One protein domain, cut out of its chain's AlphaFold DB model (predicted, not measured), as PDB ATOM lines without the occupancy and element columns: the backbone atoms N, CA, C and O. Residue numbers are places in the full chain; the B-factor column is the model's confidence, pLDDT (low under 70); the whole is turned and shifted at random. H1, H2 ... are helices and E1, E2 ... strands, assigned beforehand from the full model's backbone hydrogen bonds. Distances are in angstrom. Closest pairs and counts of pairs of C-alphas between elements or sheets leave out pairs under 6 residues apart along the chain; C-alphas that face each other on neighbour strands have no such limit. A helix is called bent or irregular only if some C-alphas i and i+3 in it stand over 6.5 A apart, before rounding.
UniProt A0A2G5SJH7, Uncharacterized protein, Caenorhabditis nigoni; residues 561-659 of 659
ATOM      1  N   ASN A 561     119.193 134.554 143.029       96.62
ATOM      2  CA  ASN A 561     120.232 133.616 142.624       96.62
ATOM      3  C   ASN A 561     121.636 134.098 143.035       96.62
ATOM      4  O   ASN A 561     122.413 133.332 143.604       96.62
ATOM      5  N   PHE A 562     121.963 135.373 142.811       96.88
ATOM      6  CA  PHE A 562     123.259 135.921 143.226       96.88
ATOM      7  C   PHE A 562     123.388 136.032 144.750       96.88
ATOM      8  O   PHE A 562     124.482 135.812 145.274       96.88
ATOM      9  N   ARG A 563     122.282 136.274 145.473       95.75
ATOM     10  CA  ARG A 563     122.246 136.203 146.944       95.75
ATOM     11  C   ARG A 563     122.555 134.798 147.457       95.75
ATOM     12  O   ARG A 563     123.394 134.637 148.342       95.75
ATOM     13  N   SER A 564     121.914 133.776 146.892       94.38
ATOM     14  CA  SER A 564     122.076 132.388 147.344       94.38
ATOM     15  C   SER A 564     123.437 131.791 146.981       94.38
ATOM     16  O   SER A 564     123.975 131.002 147.755       94.38
ATOM     17  N   LYS A 565     124.045 132.218 145.864       92.44
ATOM     18  CA  LYS A 565     125.415 131.834 145.478       92.44
ATOM     19  C   LYS A 565     126.468 132.208 146.517       92.44
ATOM     20  O   LYS A 565     127.474 131.510 146.614       92.44
ATOM     21  N   ASN A 566     126.267 133.310 147.248       93.75
ATOM     22  CA  ASN A 566     127.150 133.754 148.333       93.75
ATOM     23  C   ASN A 566     128.650 133.775 147.959       93.75
ATOM     24  O   ASN A 566     129.509 133.389 148.751       93.75
ATOM     25  N   ARG A 567     128.966 134.192 146.723       95.44
ATOM     26  CA  ARG A 567     130.319 134.164 146.145       95.44
ATOM     27  C   ARG A 567     130.818 135.583 145.899       95.44
ATOM     28  O   ARG A 567     130.241 136.301 145.086       95.44
ATOM     29  N   HIS A 568     131.905 135.961 146.571       95.94
ATOM     30  CA  HIS A 568     132.590 137.238 146.345       95.94
ATOM     31  C   HIS A 568     132.962 137.428 144.865       95.94
ATOM     32  O   HIS A 568     133.366 136.476 144.192       95.94
ATOM     33  N   GLY A 569     132.787 138.651 144.357       93.50
ATOM     34  CA  GLY A 569     133.114 139.030 142.983       93.50
ATOM     35  C   GLY A 569     132.096 138.594 141.925       93.50
ATOM     36  O   GLY A 569     132.215 139.019 140.775       93.50
ATOM     37  N   ALA A 570     131.089 137.790 142.289       96.06
ATOM     38  CA  ALA A 570     130.002 137.447 141.380       96.06
ATOM     39  C   ALA A 570     129.201 138.706 141.009       96.06
ATOM     40  O   ALA A 570     128.908 139.541 141.870       96.06
ATOM     41  N   SER A 571     128.843 138.844 139.732       96.31
ATOM     42  CA  SER A 571     128.144 140.031 139.235       96.31
ATOM     43  C   SER A 571     127.211 139.749 138.063       96.31
ATOM     44  O   SER A 571     127.468 138.858 137.257       96.31
ATOM     45  N   PHE A 572     126.177 140.568 137.913       96.12
ATOM     46  CA  PHE A 572     125.343 140.611 136.714       96.12
ATOM     47  C   PHE A 572     125.198 142.054 136.234       96.12
ATOM     48  O   PHE A 572     125.228 142.975 137.046       96.12
ATOM     49  N   HIS A 573     125.033 142.251 134.930       94.69
ATOM     50  CA  HIS A 573     124.741 143.541 134.321       94.69
ATOM     51  C   HIS A 573     123.855 143.338 133.090       94.69
ATOM     52  O   HIS A 573     124.243 142.657 132.141       94.69
ATOM     53  N   PHE A 574     122.673 143.944 133.112       93.62
ATOM     54  CA  PHE A 574     121.719 143.936 132.016       93.62
ATOM     55  C   PHE A 574     121.545 145.338 131.445       93.62
ATOM     56  O   PHE A 574     121.214 146.264 132.182       93.62
ATOM     57  N   THR A 575     121.720 145.468 130.131       91.06
ATOM     58  CA  THR A 575     121.456 146.698 129.378       91.06
ATOM     59  C   THR A 575     120.198 146.510 128.528       91.06
ATOM     60  O   THR A 575     120.168 145.656 127.635       91.06
ATOM     61  N   TYR A 576     119.167 147.311 128.782       89.94
ATOM     62  CA  TYR A 576     117.867 147.248 128.109       89.94
ATOM     63  C   TYR A 576     117.919 147.980 126.766       89.94
ATOM     64  O   TYR A 576     118.315 149.146 126.685       89.94
ATOM     65  N   ARG A 577     117.528 147.297 125.684       83.25
ATOM     66  CA  ARG A 577     117.485 147.890 124.336       83.25
ATOM     67  C   ARG A 577     116.141 148.497 123.972       83.25
ATOM     68  O   ARG A 577     116.096 149.433 123.175       83.25
ATOM     69  N   GLN A 578     115.068 147.916 124.486       76.88
ATOM     70  CA  GLN A 578     113.698 148.385 124.332       76.88
ATOM     71  C   GLN A 578     113.131 148.496 125.757       76.88
ATOM     72  O   GLN A 578     113.580 147.785 126.641       76.88
ATOM     73  N   GLY A 579     112.283 149.490 126.025       74.88
ATOM     74  CA  GLY A 579     111.805 149.740 127.393       74.88
ATOM     75  C   GLY A 579     112.836 150.366 128.348       74.88
ATOM     76  O   GLY A 579     114.012 150.561 128.023       74.88
ATOM     77  N   GLU A 580     112.351 150.784 129.514       83.62
ATOM     78  CA  GLU A 580     113.142 151.215 130.674       83.62
ATOM     79  C   GLU A 580     112.713 150.350 131.862       83.62
ATOM     80  O   GLU A 580     111.517 150.061 131.973       83.62
ATOM     81  N   PRO A 581     113.639 149.913 132.730       86.12
ATOM     82  CA  PRO A 581     113.274 149.212 133.950       86.12
ATOM     83  C   PRO A 581     112.388 150.117 134.823       86.12
ATOM     84  O   PRO A 581     112.806 151.199 135.238       86.12
ATOM     85  N   ASP A 582     111.162 149.680 135.123       91.19
ATOM     86  CA  ASP A 582     110.264 150.409 136.024       91.19
ATOM     87  C   ASP A 582     110.757 150.243 137.465       91.19
ATOM     88  O   ASP A 582     110.556 149.209 138.109       91.19
ATOM     89  N   LEU A 583     111.420 151.285 137.973       92.56
ATOM     90  CA  LEU A 583     112.003 151.285 139.310       92.56
ATOM     91  C   LEU A 583     110.978 150.892 140.383       92.56
ATOM     92  O   LEU A 583     111.288 150.075 141.243       92.56
ATOM     93  N   GLN A 584     109.757 151.431 140.339       94.12
ATOM     94  CA  GLN A 584     108.764 151.179 141.388       94.12
ATOM     95  C   GLN A 584     108.289 149.728 141.372       94.12
ATOM     96  O   GLN A 584     108.168 149.107 142.429       94.12
ATOM     97  N   ARG A 585     108.078 149.159 140.181       94.81
ATOM     98  CA  ARG A 585     107.718 147.742 140.048       94.81
ATOM     99  C   ARG A 585     108.844 146.824 140.494       94.81
ATOM    100  O   ARG A 585     108.565 145.848 141.180       94.81
ATOM    101  N   ILE A 586     110.096 147.155 140.173       95.19
ATOM    102  CA  ILE A 586     111.264 146.390 140.628       95.19
ATOM    103  C   ILE A 586     111.351 146.422 142.153       95.19
ATOM    104  O   ILE A 586     111.413 145.363 142.776       95.19
ATOM    105  N   LEU A 587     111.293 147.605 142.771       95.69
ATOM    106  CA  LEU A 587     111.351 147.742 144.229       95.69
ATOM    107  C   LEU A 587     110.210 146.986 144.928       95.69
ATOM    108  O   LEU A 587     110.428 146.396 145.983       95.69
ATOM    109  N   ALA A 588     109.020 146.938 144.320       96.25
ATOM    110  CA  ALA A 588     107.876 146.190 144.840       96.25
ATOM    111  C   ALA A 588     108.064 144.657 144.828       96.25
ATOM    112  O   ALA A 588     107.293 143.954 145.481       96.25
ATOM    113  N   THR A 589     109.064 144.126 144.113       96.81
ATOM    114  CA  THR A 589     109.384 142.683 144.124       96.81
ATOM    115  C   THR A 589     110.283 142.255 145.282       96.81
ATOM    116  O   THR A 589     110.392 141.059 145.552       96.81
ATOM    117  N   PHE A 590     110.941 143.197 145.965       95.75
ATOM    118  CA  PHE A 590     111.941 142.874 146.978       95.75
ATOM    119  C   PHE A 590     111.305 142.292 148.248       95.75
ATOM    120  O   PHE A 590     110.252 142.727 148.706       95.75
ATOM    121  N   ASP A 591     111.996 141.329 148.862       93.69
ATOM    122  CA  ASP A 591     111.639 140.746 150.167       93.69
ATOM    123  C   ASP A 591     112.110 141.596 151.363       93.69
ATOM    124  O   ASP A 591     111.936 141.213 152.520       93.69
ATOM    125  N   VAL A 592     112.719 142.748 151.085       93.31
ATOM    126  CA  VAL A 592     113.229 143.713 152.059       93.31
ATOM    127  C   VAL A 592     112.671 145.094 151.752       93.31
ATOM    128  O   VAL A 592     112.332 145.399 150.612       93.31
ATOM    129  N   VAL A 593     112.620 145.949 152.772       94.38
ATOM    130  CA  VAL A 593     112.228 147.350 152.593       94.38
ATOM    131  C   VAL A 593     113.235 148.037 151.657       94.38
ATOM    132  O   VAL A 593     114.438 147.979 151.942       94.38
ATOM    133  N   PRO A 594     112.778 148.677 150.563       95.38
ATOM    134  CA  PRO A 594     113.634 149.496 149.716       95.38
ATOM    135  C   PRO A 594     114.364 150.571 150.528       95.38
ATOM    136  O   PRO A 594     113.742 151.319 151.280       95.38
ATOM    137  N   ASP A 595     115.684 150.632 150.383       94.56
ATOM    138  CA  ASP A 595     116.564 151.514 151.151       94.56
ATOM    139  C   ASP A 595     117.718 151.959 150.251       94.56
ATOM    140  O   ASP A 595     118.642 151.181 149.985       94.56
ATOM    141  N   ASP A 596     117.614 153.184 149.731       93.00
ATOM    142  CA  ASP A 596     118.601 153.747 148.815       93.00
ATOM    143  C   ASP A 596     119.894 154.083 149.568       93.00
ATOM    144  O   ASP A 596     119.972 155.025 150.362       93.00
ATOM    145  N   LYS A 597     120.933 153.285 149.311       91.56
ATOM    146  CA  LYS A 597     122.262 153.399 149.920       91.56
ATOM    147  C   LYS A 597     123.335 153.610 148.855       91.56
ATOM    148  O   LYS A 597     124.097 152.664 148.586       91.56
ATOM    149  N   PRO A 598     123.444 154.832 148.297       86.56
ATOM    150  CA  PRO A 598     124.428 155.164 147.280       86.56
ATOM    151  C   PRO A 598     125.852 154.761 147.660       86.56
ATOM    152  O   PRO A 598     126.228 154.662 148.836       86.56
ATOM    153  N   ILE A 599     126.648 154.512 146.632       82.88
ATOM    154  CA  ILE A 599     128.078 154.234 146.735       82.88
ATOM    155  C   ILE A 599     128.818 155.579 146.770       82.88
ATOM    156  O   ILE A 599     128.319 156.561 146.226       82.88
ATOM    157  N   ARG A 600     129.964 155.662 147.455       79.19
ATOM    158  CA  ARG A 600     130.789 156.880 147.476       79.19
ATOM    159  C   ARG A 600     131.839 156.851 146.366       79.19
ATOM    160  O   ARG A 600     132.672 155.944 146.315       79.19
ATOM    161  N   ALA A 601     131.881 157.898 145.545       67.69
ATOM    162  CA  ALA A 601     132.808 157.964 144.424       67.69
ATOM    163  C   ALA A 601     134.255 158.109 144.897       67.69
ATOM    164  O   ALA A 601     134.698 159.192 145.277       67.69
ATOM    165  N   ALA A 602     135.039 157.039 144.770       66.06
ATOM    166  CA  ALA A 602     136.487 157.093 144.973       66.06
ATOM    167  C   ALA A 602     137.235 157.804 143.821       66.06
ATOM    168  O   ALA A 602     138.411 158.144 143.955       66.06
ATOM    169  N   THR A 603     136.581 158.027 142.671       68.88
ATOM    170  CA  THR A 603     137.188 158.633 141.476       68.88
ATOM    171  C   THR A 603     136.256 159.643 140.806       68.88
ATOM    172  O   THR A 603     135.032 159.561 140.902       68.88
ATOM    173  N   ARG A 604     136.833 160.581 140.038       67.19
ATOM    174  CA  ARG A 604     136.063 161.547 139.231       67.19
ATOM    175  C   ARG A 604     135.141 160.856 138.218       67.19
ATOM    176  O   ARG A 604     134.047 161.351 137.970       67.19
ATOM    177  N   ILE A 605     135.553 159.715 137.664       67.62
ATOM    178  CA  ILE A 605     134.723 158.915 136.749       67.62
ATOM    179  C   ILE A 605     133.513 158.352 137.502       67.62
ATOM    180  O   ILE A 605     132.385 158.565 137.065       67.62
ATOM    181  N   ARG A 606     133.722 157.746 138.678       70.44
ATOM    182  CA  ARG A 606     132.626 157.240 139.521       70.44
ATOM    183  C   ARG A 606     131.647 158.338 139.938       70.44
ATOM    184  O   ARG A 606     130.449 158.109 139.883       70.44
ATOM    185  N   SER A 607     132.123 159.558 140.200       71.00
ATOM    186  CA  SER A 607     131.243 160.689 140.552       71.00
ATOM    187  C   SER A 607     130.296 161.120 139.422       71.00
ATOM    188  O   SER A 607     129.225 161.666 139.675       71.00
ATOM    189  N   ILE A 608     130.684 160.893 138.161       71.94
ATOM    190  CA  ILE A 608     129.826 161.151 136.996       71.94
ATOM    191  C   ILE A 608     128.821 160.008 136.829       71.94
ATOM    192  O   ILE A 608     127.670 160.260 136.481       71.94
ATOM    193  N   LEU A 609     129.256 158.773 137.087       69.62
ATOM    194  CA  LEU A 609     128.434 157.569 136.975       69.62
ATOM    195  C   LEU A 609     127.347 157.506 138.048       69.62
ATOM    196  O   LEU A 609     126.213 157.168 137.732       69.62
ATOM    197  N   GLU A 610     127.657 157.916 139.277       67.50
ATOM    198  CA  GLU A 610     126.690 157.993 140.380       67.50
ATOM    199  C   GLU A 610     125.461 158.829 140.035       67.50
ATOM    200  O   GLU A 610     124.357 158.486 140.434       67.50
ATOM    201  N   ARG A 611     125.618 159.883 139.225       72.50
ATOM    202  CA  ARG A 611     124.497 160.738 138.803       72.50
ATOM    203  C   ARG A 611     123.489 160.041 137.889       72.50
ATOM    204  O   ARG A 611     122.446 160.624 137.625       72.50
ATOM    205  N   ARG A 612     123.822 158.864 137.353       80.69
ATOM    206  CA  ARG A 612     122.941 158.061 136.492       80.69
ATOM    207  C   ARG A 612     122.201 156.970 137.262       80.69
ATOM    208  O   ARG A 612     121.352 156.305 136.684       80.69
ATOM    209  N   ILE A 613     122.569 156.738 138.521       86.75
ATOM    210  CA  ILE A 613     121.975 155.694 139.346       86.75
ATOM    211  C   ILE A 613     120.739 156.279 140.020       86.75
ATOM    212  O   ILE A 613     120.834 157.249 140.768       86.75
ATOM    213  N   ASN A 614     119.590 155.661 139.767       90.50
ATOM    214  CA  ASN A 614     118.310 156.062 140.341       90.50
ATOM    215  C   ASN A 614     118.087 155.438 141.724       90.50
ATOM    216  O   ASN A 614     117.387 156.020 142.545       90.50
ATOM    217  N   HIS A 615     118.654 154.251 141.973       93.94
ATOM    218  CA  HIS A 615     118.546 153.544 143.254       93.94
ATOM    219  C   HIS A 615     119.711 152.577 143.465       93.94
ATOM    220  O   HIS A 615     120.087 151.844 142.546       93.94
ATOM    221  N   THR A 616     120.242 152.519 144.687       94.31
ATOM    222  CA  THR A 616     121.222 151.515 145.121       94.31
ATOM    223  C   THR A 616     120.683 150.709 146.298       94.31
ATOM    224  O   THR A 616     120.643 151.189 147.426       94.31
ATOM    225  N   GLN A 617     120.347 149.442 146.070       96.62
ATOM    226  CA  GLN A 617     119.924 148.524 147.122       96.62
ATOM    227  C   GLN A 617     121.093 147.660 147.597       96.62
ATOM    228  O   GLN A 617     121.827 147.082 146.796       96.62
ATOM    229  N   ARG A 618     121.233 147.498 148.916       95.81
ATOM    230  CA  ARG A 618     122.172 146.534 149.512       95.81
ATOM    231  C   ARG A 618     121.398 145.386 150.140       95.81
ATOM    232  O   ARG A 618     120.546 145.613 150.997       95.81
ATOM    233  N   PHE A 619     121.706 144.162 149.728       96.56
ATOM    234  CA  PHE A 619     121.114 142.946 150.270       96.56
ATOM    235  C   PHE A 619     122.101 142.250 151.202       96.56
ATOM    236  O   PHE A 619     123.288 142.103 150.887       96.56
ATOM    237  N   GLN A 620     121.593 141.808 152.351       93.50
ATOM    238  CA  GLN A 620     122.337 140.928 153.242       93.50
ATOM    239  C   GLN A 620     122.513 139.554 152.591       93.50
ATOM    240  O   GLN A 620     121.609 139.041 151.917       93.50
ATOM    241  N   MET A 621     123.692 138.981 152.803       95.62
ATOM    242  CA  MET A 621     124.102 137.688 152.267       95.62
ATOM    243  C   MET A 621     124.194 136.658 153.399       95.62
ATOM    244  O   MET A 621     124.316 137.046 154.562       95.62
ATOM    245  N   PRO A 622     124.180 135.346 153.093       95.38
ATOM    246  CA  PRO A 622     124.415 134.316 154.105       95.38
ATOM    247  C   PRO A 622     125.768 134.459 154.821       95.38
ATOM    248  O   PRO A 622     125.863 134.155 156.006       95.38
ATOM    249  N   ASN A 623     126.812 134.924 154.120       95.38
ATOM    250  CA  ASN A 623     128.050 135.360 154.763       95.38
ATOM    251  C   ASN A 623     127.896 136.822 155.234       95.38
ATOM    252  O   ASN A 623     127.693 137.687 154.378       95.38
ATOM    253  N   PRO A 624     128.036 137.121 156.541       95.12
ATOM    254  CA  PRO A 624     127.889 138.479 157.069       95.12
ATOM    255  C   PRO A 624     128.946 139.466 156.553       95.12
ATOM    256  O   PRO A 624     128.701 140.670 156.566       95.12
ATOM    257  N   ASP A 625     130.091 138.978 156.064       96.38
ATOM    258  CA  ASP A 625     131.147 139.819 155.493       96.38
ATOM    259  C   ASP A 625     130.835 140.257 154.057       96.38
ATOM    260  O   ASP A 625     131.512 141.139 153.520       96.38
ATOM    261  N   LEU A 626     129.815 139.662 153.426       97.62
ATOM    262  CA  LEU A 626     129.417 139.944 152.054       97.62
ATOM    263  C   LEU A 626     128.090 140.704 151.987       97.62
ATOM    264  O   LEU A 626     127.162 140.502 152.768       97.62
ATOM    265  N   THR A 627     127.970 141.550 150.971       97.06
ATOM    266  CA  THR A 627     126.716 142.200 150.593       97.06
ATOM    267  C   THR A 627     126.568 142.188 149.078       97.06
ATOM    268  O   THR A 627     127.532 142.432 148.351       97.06
ATOM    269  N   LEU A 628     125.366 141.884 148.586       97.50
ATOM    270  CA  LEU A 628     125.042 142.099 147.180       97.50
ATOM    271  C   LEU A 628     124.560 143.539 147.019       97.50
ATOM    272  O   LEU A 628     123.541 143.926 147.590       97.50
ATOM    273  N   VAL A 629     125.291 144.316 146.230       96.19
ATOM    274  CA  VAL A 629     124.950 145.701 145.906       96.19
ATOM    275  C   VAL A 629     124.307 145.711 144.532       96.19
ATOM    276  O   VAL A 629     124.969 145.327 143.572       96.19
ATOM    277  N   VAL A 630     123.041 146.114 144.446       96.19
ATOM    278  CA  VAL A 630     122.268 146.228 143.203       96.19
ATOM    279  C   VAL A 630     122.023 147.698 142.906       96.19
ATOM    280  O   VAL A 630     121.552 148.435 143.766       96.19
ATOM    281  N   MET A 631     122.336 148.114 141.688       93.50
ATOM    282  CA  MET A 631     122.164 149.471 141.187       93.50
ATOM    283  C   MET A 631     121.205 149.449 139.999       93.50
ATOM    284  O   MET A 631     121.287 148.569 139.140       93.50
ATOM    285  N   ILE A 632     120.287 150.413 139.980       93.06
ATOM    286  CA  ILE A 632     119.256 150.571 138.950       93.06
ATOM    287  C   ILE A 632     119.413 151.962 138.333       93.06
ATOM    288  O   ILE A 632     119.470 152.956 139.058       93.06
ATOM    289  N   ALA A 633     119.464 152.027 137.007       90.12
ATOM    290  CA  ALA A 633     119.526 153.243 136.198       90.12
ATOM    291  C   ALA A 633     118.505 153.179 135.048       90.12
ATOM    292  O   ALA A 633     117.886 152.141 134.820       90.12
ATOM    293  N   ASP A 634     118.372 154.262 134.280       86.44
ATOM    294  CA  ASP A 634     117.354 154.411 133.221       86.44
ATOM    295  C   ASP A 634     117.355 153.299 132.156       86.44
ATOM    296  O   ASP A 634     116.328 153.023 131.544       86.44
ATOM    297  N   LYS A 635     118.502 152.668 131.879       89.06
ATOM    298  CA  LYS A 635     118.635 151.617 130.847       89.06
ATOM    299  C   LYS A 635     119.400 150.391 131.317       89.06
ATOM    300  O   LYS A 635     119.693 149.503 130.517       89.06
ATOM    301  N   GLU A 636     119.765 150.351 132.588       91.12
ATOM    302  CA  GLU A 636     120.739 149.394 133.089       91.12
ATOM    303  C   GLU A 636     120.363 148.948 134.497       91.12
ATOM    304  O   GLU A 636     119.978 149.754 135.345       91.12
ATOM    305  N   VAL A 637     120.508 147.651 134.752       93.50
ATOM    306  CA  VAL A 637     120.450 147.092 136.103       93.50
ATOM    307  C   VAL A 637     121.647 146.183 136.292       93.50
ATOM    308  O   VAL A 637     121.897 145.291 135.480       93.50
ATOM    309  N   TRP A 638     122.395 146.388 137.370       93.94
ATOM    310  CA  TRP A 638     123.559 145.566 137.668       93.94
ATOM    311  C   TRP A 638     123.708 145.301 139.155       93.94
ATOM    312  O   TRP A 638     123.237 146.057 140.000       93.94
ATOM    313  N   GLY A 639     124.372 144.197 139.477       95.56
ATOM    314  CA  GLY A 639     124.642 143.788 140.841       95.56
ATOM    315  C   GLY A 639     126.045 143.223 141.001       95.56
ATOM    316  O   GLY A 639     126.574 142.594 140.087       95.56
ATOM    317  N   THR A 640     126.675 143.451 142.153       96.25
ATOM    318  CA  THR A 640     127.992 142.882 142.496       96.25
ATOM    319  C   THR A 640     128.029 142.441 143.956       96.25
ATOM    320  O   THR A 640     127.644 143.196 144.850       96.25
ATOM    321  N   VAL A 641     128.516 141.225 144.209       97.19
ATOM    322  CA  VAL A 641     128.774 140.725 145.565       97.19
ATOM    323  C   VAL A 641     130.126 141.248 146.049       97.19
ATOM    324  O   VAL A 641     131.174 140.843 145.541       97.19
ATOM    325  N   CYS A 642     130.088 142.131 147.041       95.94
ATOM    326  CA  CYS A 642     131.243 142.841 147.590       95.94
ATOM    327  C   CYS A 642     131.452 142.481 149.062       95.94
ATOM    328  O   CYS A 642     130.515 142.046 149.734       95.94
ATOM    329  N   HIS A 643     132.641 142.752 149.595       96.19
ATOM    330  CA  HIS A 643     132.815 142.844 151.041       96.19
ATOM    331  C   HIS A 643     132.093 144.076 151.587       96.19
ATOM    332  O   HIS A 643     132.204 145.167 151.021       96.19
ATOM    333  N   VAL A 644     131.418 143.931 152.730       94.06
ATOM    334  CA  VAL A 644     130.689 145.029 153.392       94.06
ATOM    335  C   VAL A 644     131.594 146.243 153.633       94.06
ATOM    336  O   VAL A 644     131.173 147.377 153.409       94.06
ATOM    337  N   ALA A 645     132.850 146.010 154.022       92.94
ATOM    338  CA  ALA A 645     133.826 147.064 154.300       92.94
ATOM    339  C   ALA A 645     134.341 147.801 153.045       92.94
ATOM    340  O   ALA A 645     134.834 148.918 153.166       92.94
ATOM    341  N   ASN A 646     134.218 147.203 151.851       92.00
ATOM    342  CA  ASN A 646     134.875 147.675 150.624       92.00
ATOM    343  C   ASN A 646     133.901 147.943 149.465       92.00
ATOM    344  O   ASN A 646     134.330 148.019 148.311       92.00
ATOM    345  N   VAL A 647     132.603 148.097 149.744       90.31
ATOM    346  CA  VAL A 647     131.566 148.342 148.722       90.31
ATOM    347  C   VAL A 647     131.948 149.478 147.769       90.31
ATOM    348  O   VAL A 647     131.823 149.326 146.556       90.31
ATOM    349  N   ASP A 648     132.488 150.577 148.302       85.44
ATOM    350  CA  ASP A 648     132.843 151.772 147.524       85.44
ATOM    351  C   ASP A 648     133.989 151.560 146.525       85.44
ATOM    352  O   ASP A 648     134.189 152.376 145.625       85.44
ATOM    353  N   VAL A 649     134.730 150.456 146.652       85.12
ATOM    354  CA  VAL A 649     135.845 150.082 145.773       85.12
ATOM    355  C   VAL A 649     135.441 148.928 144.859       85.12
ATOM    356  O   VAL A 649     135.619 149.031 143.642       85.12
ATOM    357  N   GLU A 650     134.876 147.867 145.436       89.50
ATOM    358  CA  GLU A 650     134.619 146.585 144.773       89.50
ATOM    359  C   GLU A 650     133.386 146.590 143.863       89.50
ATOM    360  O   GLU A 650     133.340 145.812 142.907       89.50
ATOM    361  N   ALA A 651     132.404 147.460 144.117       86.50
ATOM    362  CA  ALA A 651     131.224 147.540 143.270       86.50
ATOM    363  C   ALA A 651     131.617 147.916 141.834       86.50
ATOM    364  O   ALA A 651     132.294 148.922 141.588       86.50
ATOM    365  N   LYS A 652     131.172 147.111 140.865       81.19
ATOM    366  CA  LYS A 652     131.425 147.342 139.440       81.19
ATOM    367  C   LYS A 652     130.509 148.458 138.921       81.19
ATOM    368  O   LYS A 652     129.521 148.204 138.254       81.19
ATOM    369  N   VAL A 653     130.823 149.709 139.257       71.94
ATOM    370  CA  VAL A 653     130.074 150.898 138.788       71.94
ATOM    371  C   VAL A 653     130.462 151.280 137.351       71.94
ATOM    372  O   VAL A 653     129.706 151.921 136.636       71.94
ATOM    373  N   GLU A 654     131.655 150.882 136.908       67.19
ATOM    374  CA  GLU A 654     132.235 151.270 135.612       67.19
ATOM    375  C   GLU A 654     131.924 150.278 134.476       67.19
ATOM    376  O   GLU A 654     132.261 150.526 133.312       67.19
ATOM    377  N   THR A 655     131.291 149.144 134.790       57.84
ATOM    378  CA  THR A 655     130.870 148.159 133.792       57.84
ATOM    379  C   THR A 655     129.750 148.748 132.947       57.84
ATOM    380  O   THR A 655     128.627 148.838 133.411       57.84
ATOM    381  N   GLY A 656     130.073 149.162 131.720       49.56
ATOM    382  CA  GLY A 656     129.134 149.776 130.769       49.56
ATOM    383  C   GLY A 656     129.713 150.985 130.024       49.56
ATOM    384  O   GLY A 656     129.392 151.180 128.859       49.56
ATOM    385  N   MET A 657     130.630 151.751 130.639       42.41
ATOM    386  CA  MET A 657     131.107 153.036 130.082       42.41
ATOM    387  C   MET A 657     132.575 153.100 129.629       42.41
ATOM    388  O   MET A 657     132.948 154.063 128.965       42.41
ATOM    389  N   LEU A 658     133.422 152.109 129.930       35.44
ATOM    390  CA  LEU A 658     134.805 152.068 129.412       35.44
ATOM    391  C   LEU A 658     134.923 151.503 127.979       35.44
ATOM    392  O   LEU A 658     136.030 151.162 127.559       35.44
ATOM    393  N   ARG A 659     133.813 151.354 127.238       39.41
ATOM    394  CA  ARG A 659     133.800 150.725 125.907       39.41
ATOM    395  C   ARG A 659     132.866 151.405 124.923       39.41
ATOM    396  O   ARG A 659     131.658 151.490 125.229       39.41
TER     397      ARG A 659
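Overview. This is residues 561 to 659 of the 659 residues of an uncharacterized protein of Caenorhabditis nigoni (UniProt A0A2G5SJH7). A twisted sheet of four antiparallel strands runs through the middle of the domain, with the short helix H4 folded back over E4 on one face and the small helices H1 and H2 touching the sheet lightly at its two ends. A long link from H2 to H3, residues 588 to 603, passes the E2 edge of the sheet and leads to H3, which lies off the sheet. The printed part has 99 residues with four named helices and four named strands, in the order H1 E1 H2 H3 E2 E3 E4 H4; the sheet's order is E1 - E4 - E3 - E2. The class is mixed, helices and strands. The whole is compact, with a radius of gyration of the C-alphas of 13.0 A, and its outline is rounded, with spans of 34 by 32 by 22 A.

Arrangement. Start with the inner strands E4, residues 636 to 643, and E3, residues 626 to 633. They form an antiparallel hairpin at 162 degrees; look for N 631 and O 638, 2.8 A apart, and N 640 and O 629, 2.9 A apart. The edge strand E2, residues 613 to 620, forms a hairpin with E3, antiparallel at 159 degrees, where N 617 and O 630 stand at 2.8 A. E2, E3 and E4 are a meander, each strand the antiparallel neighbour of the one before. On the other side of E4 is the edge strand E1, residues 571 to 576, antiparallel at 170 degrees, with N 574 and O 637 at 2.8 A. H4, residues 644 to 650, is on the sheet at a height over the sheet of 7.0 A; it lies over E4 and runs slantwise to the strands, at 48 degrees to E4 on the local plane. The closest C-alphas of H4 and E3 are those of Val 644 and Leu 626, 5.4 A apart. H4 is irregular: C-alphas 645 and 648 are 8.3 A apart. H1, residues 561 to 565, only grazes the sheet with its residues 562 to 565; its closest C-alpha pair with E3 is Arg 563 and Leu 628, at 6.5 A. H2, residues 583 to 587, also only grazes the sheet; the closest C-alphas of H2 and E3 are those of Leu 583 and Ile 632, 7.3 A apart. H3, residues 604 to 610, is not on the sheet, but only just, with 4 pairs of C-alphas within 10 A; it is apart from E1, E3 and E4. No helix touches another. In H1, H2 and H3 every O i to N i+4 pair is within hydrogen-bond range; in H4 it is 1 of 3, beside 1 of 4 O i to N i+3 pairs.

Along the chain. Find C-alpha 636 at (120.739, 149.394, 133.089); from there E4 runs 22.6 A to C-alpha 643. E3 covers 22.9 A from 626 to 633, E2 20.3 A from 613 to 620, and E1 16.8 A from 571 to 576. H1 begins at C-alpha 561, (120.232, 133.616, 142.624), and covers 6.2 A to 565; H2 covers 6.1 A from 583 to 587. H3 runs 10.1 A from 604 to 610. H4 runs 9.6 A from 644 to C-alpha 650 at (134.619, 146.585, 144.773).

Size, cuts and confidence. The two C-alphas farthest apart, those of Gln 578 and Pro 624, are 37.0 A apart. The printed part has no cut and ends at Arg 659, the chain's last residue. Look for the one long link between H2 and H3, 16 residues. The mean pLDDT of the printed part is 86.9; the model's confidence is under 70 at residues 601 to 605, 609 to 610 and 654 to 659.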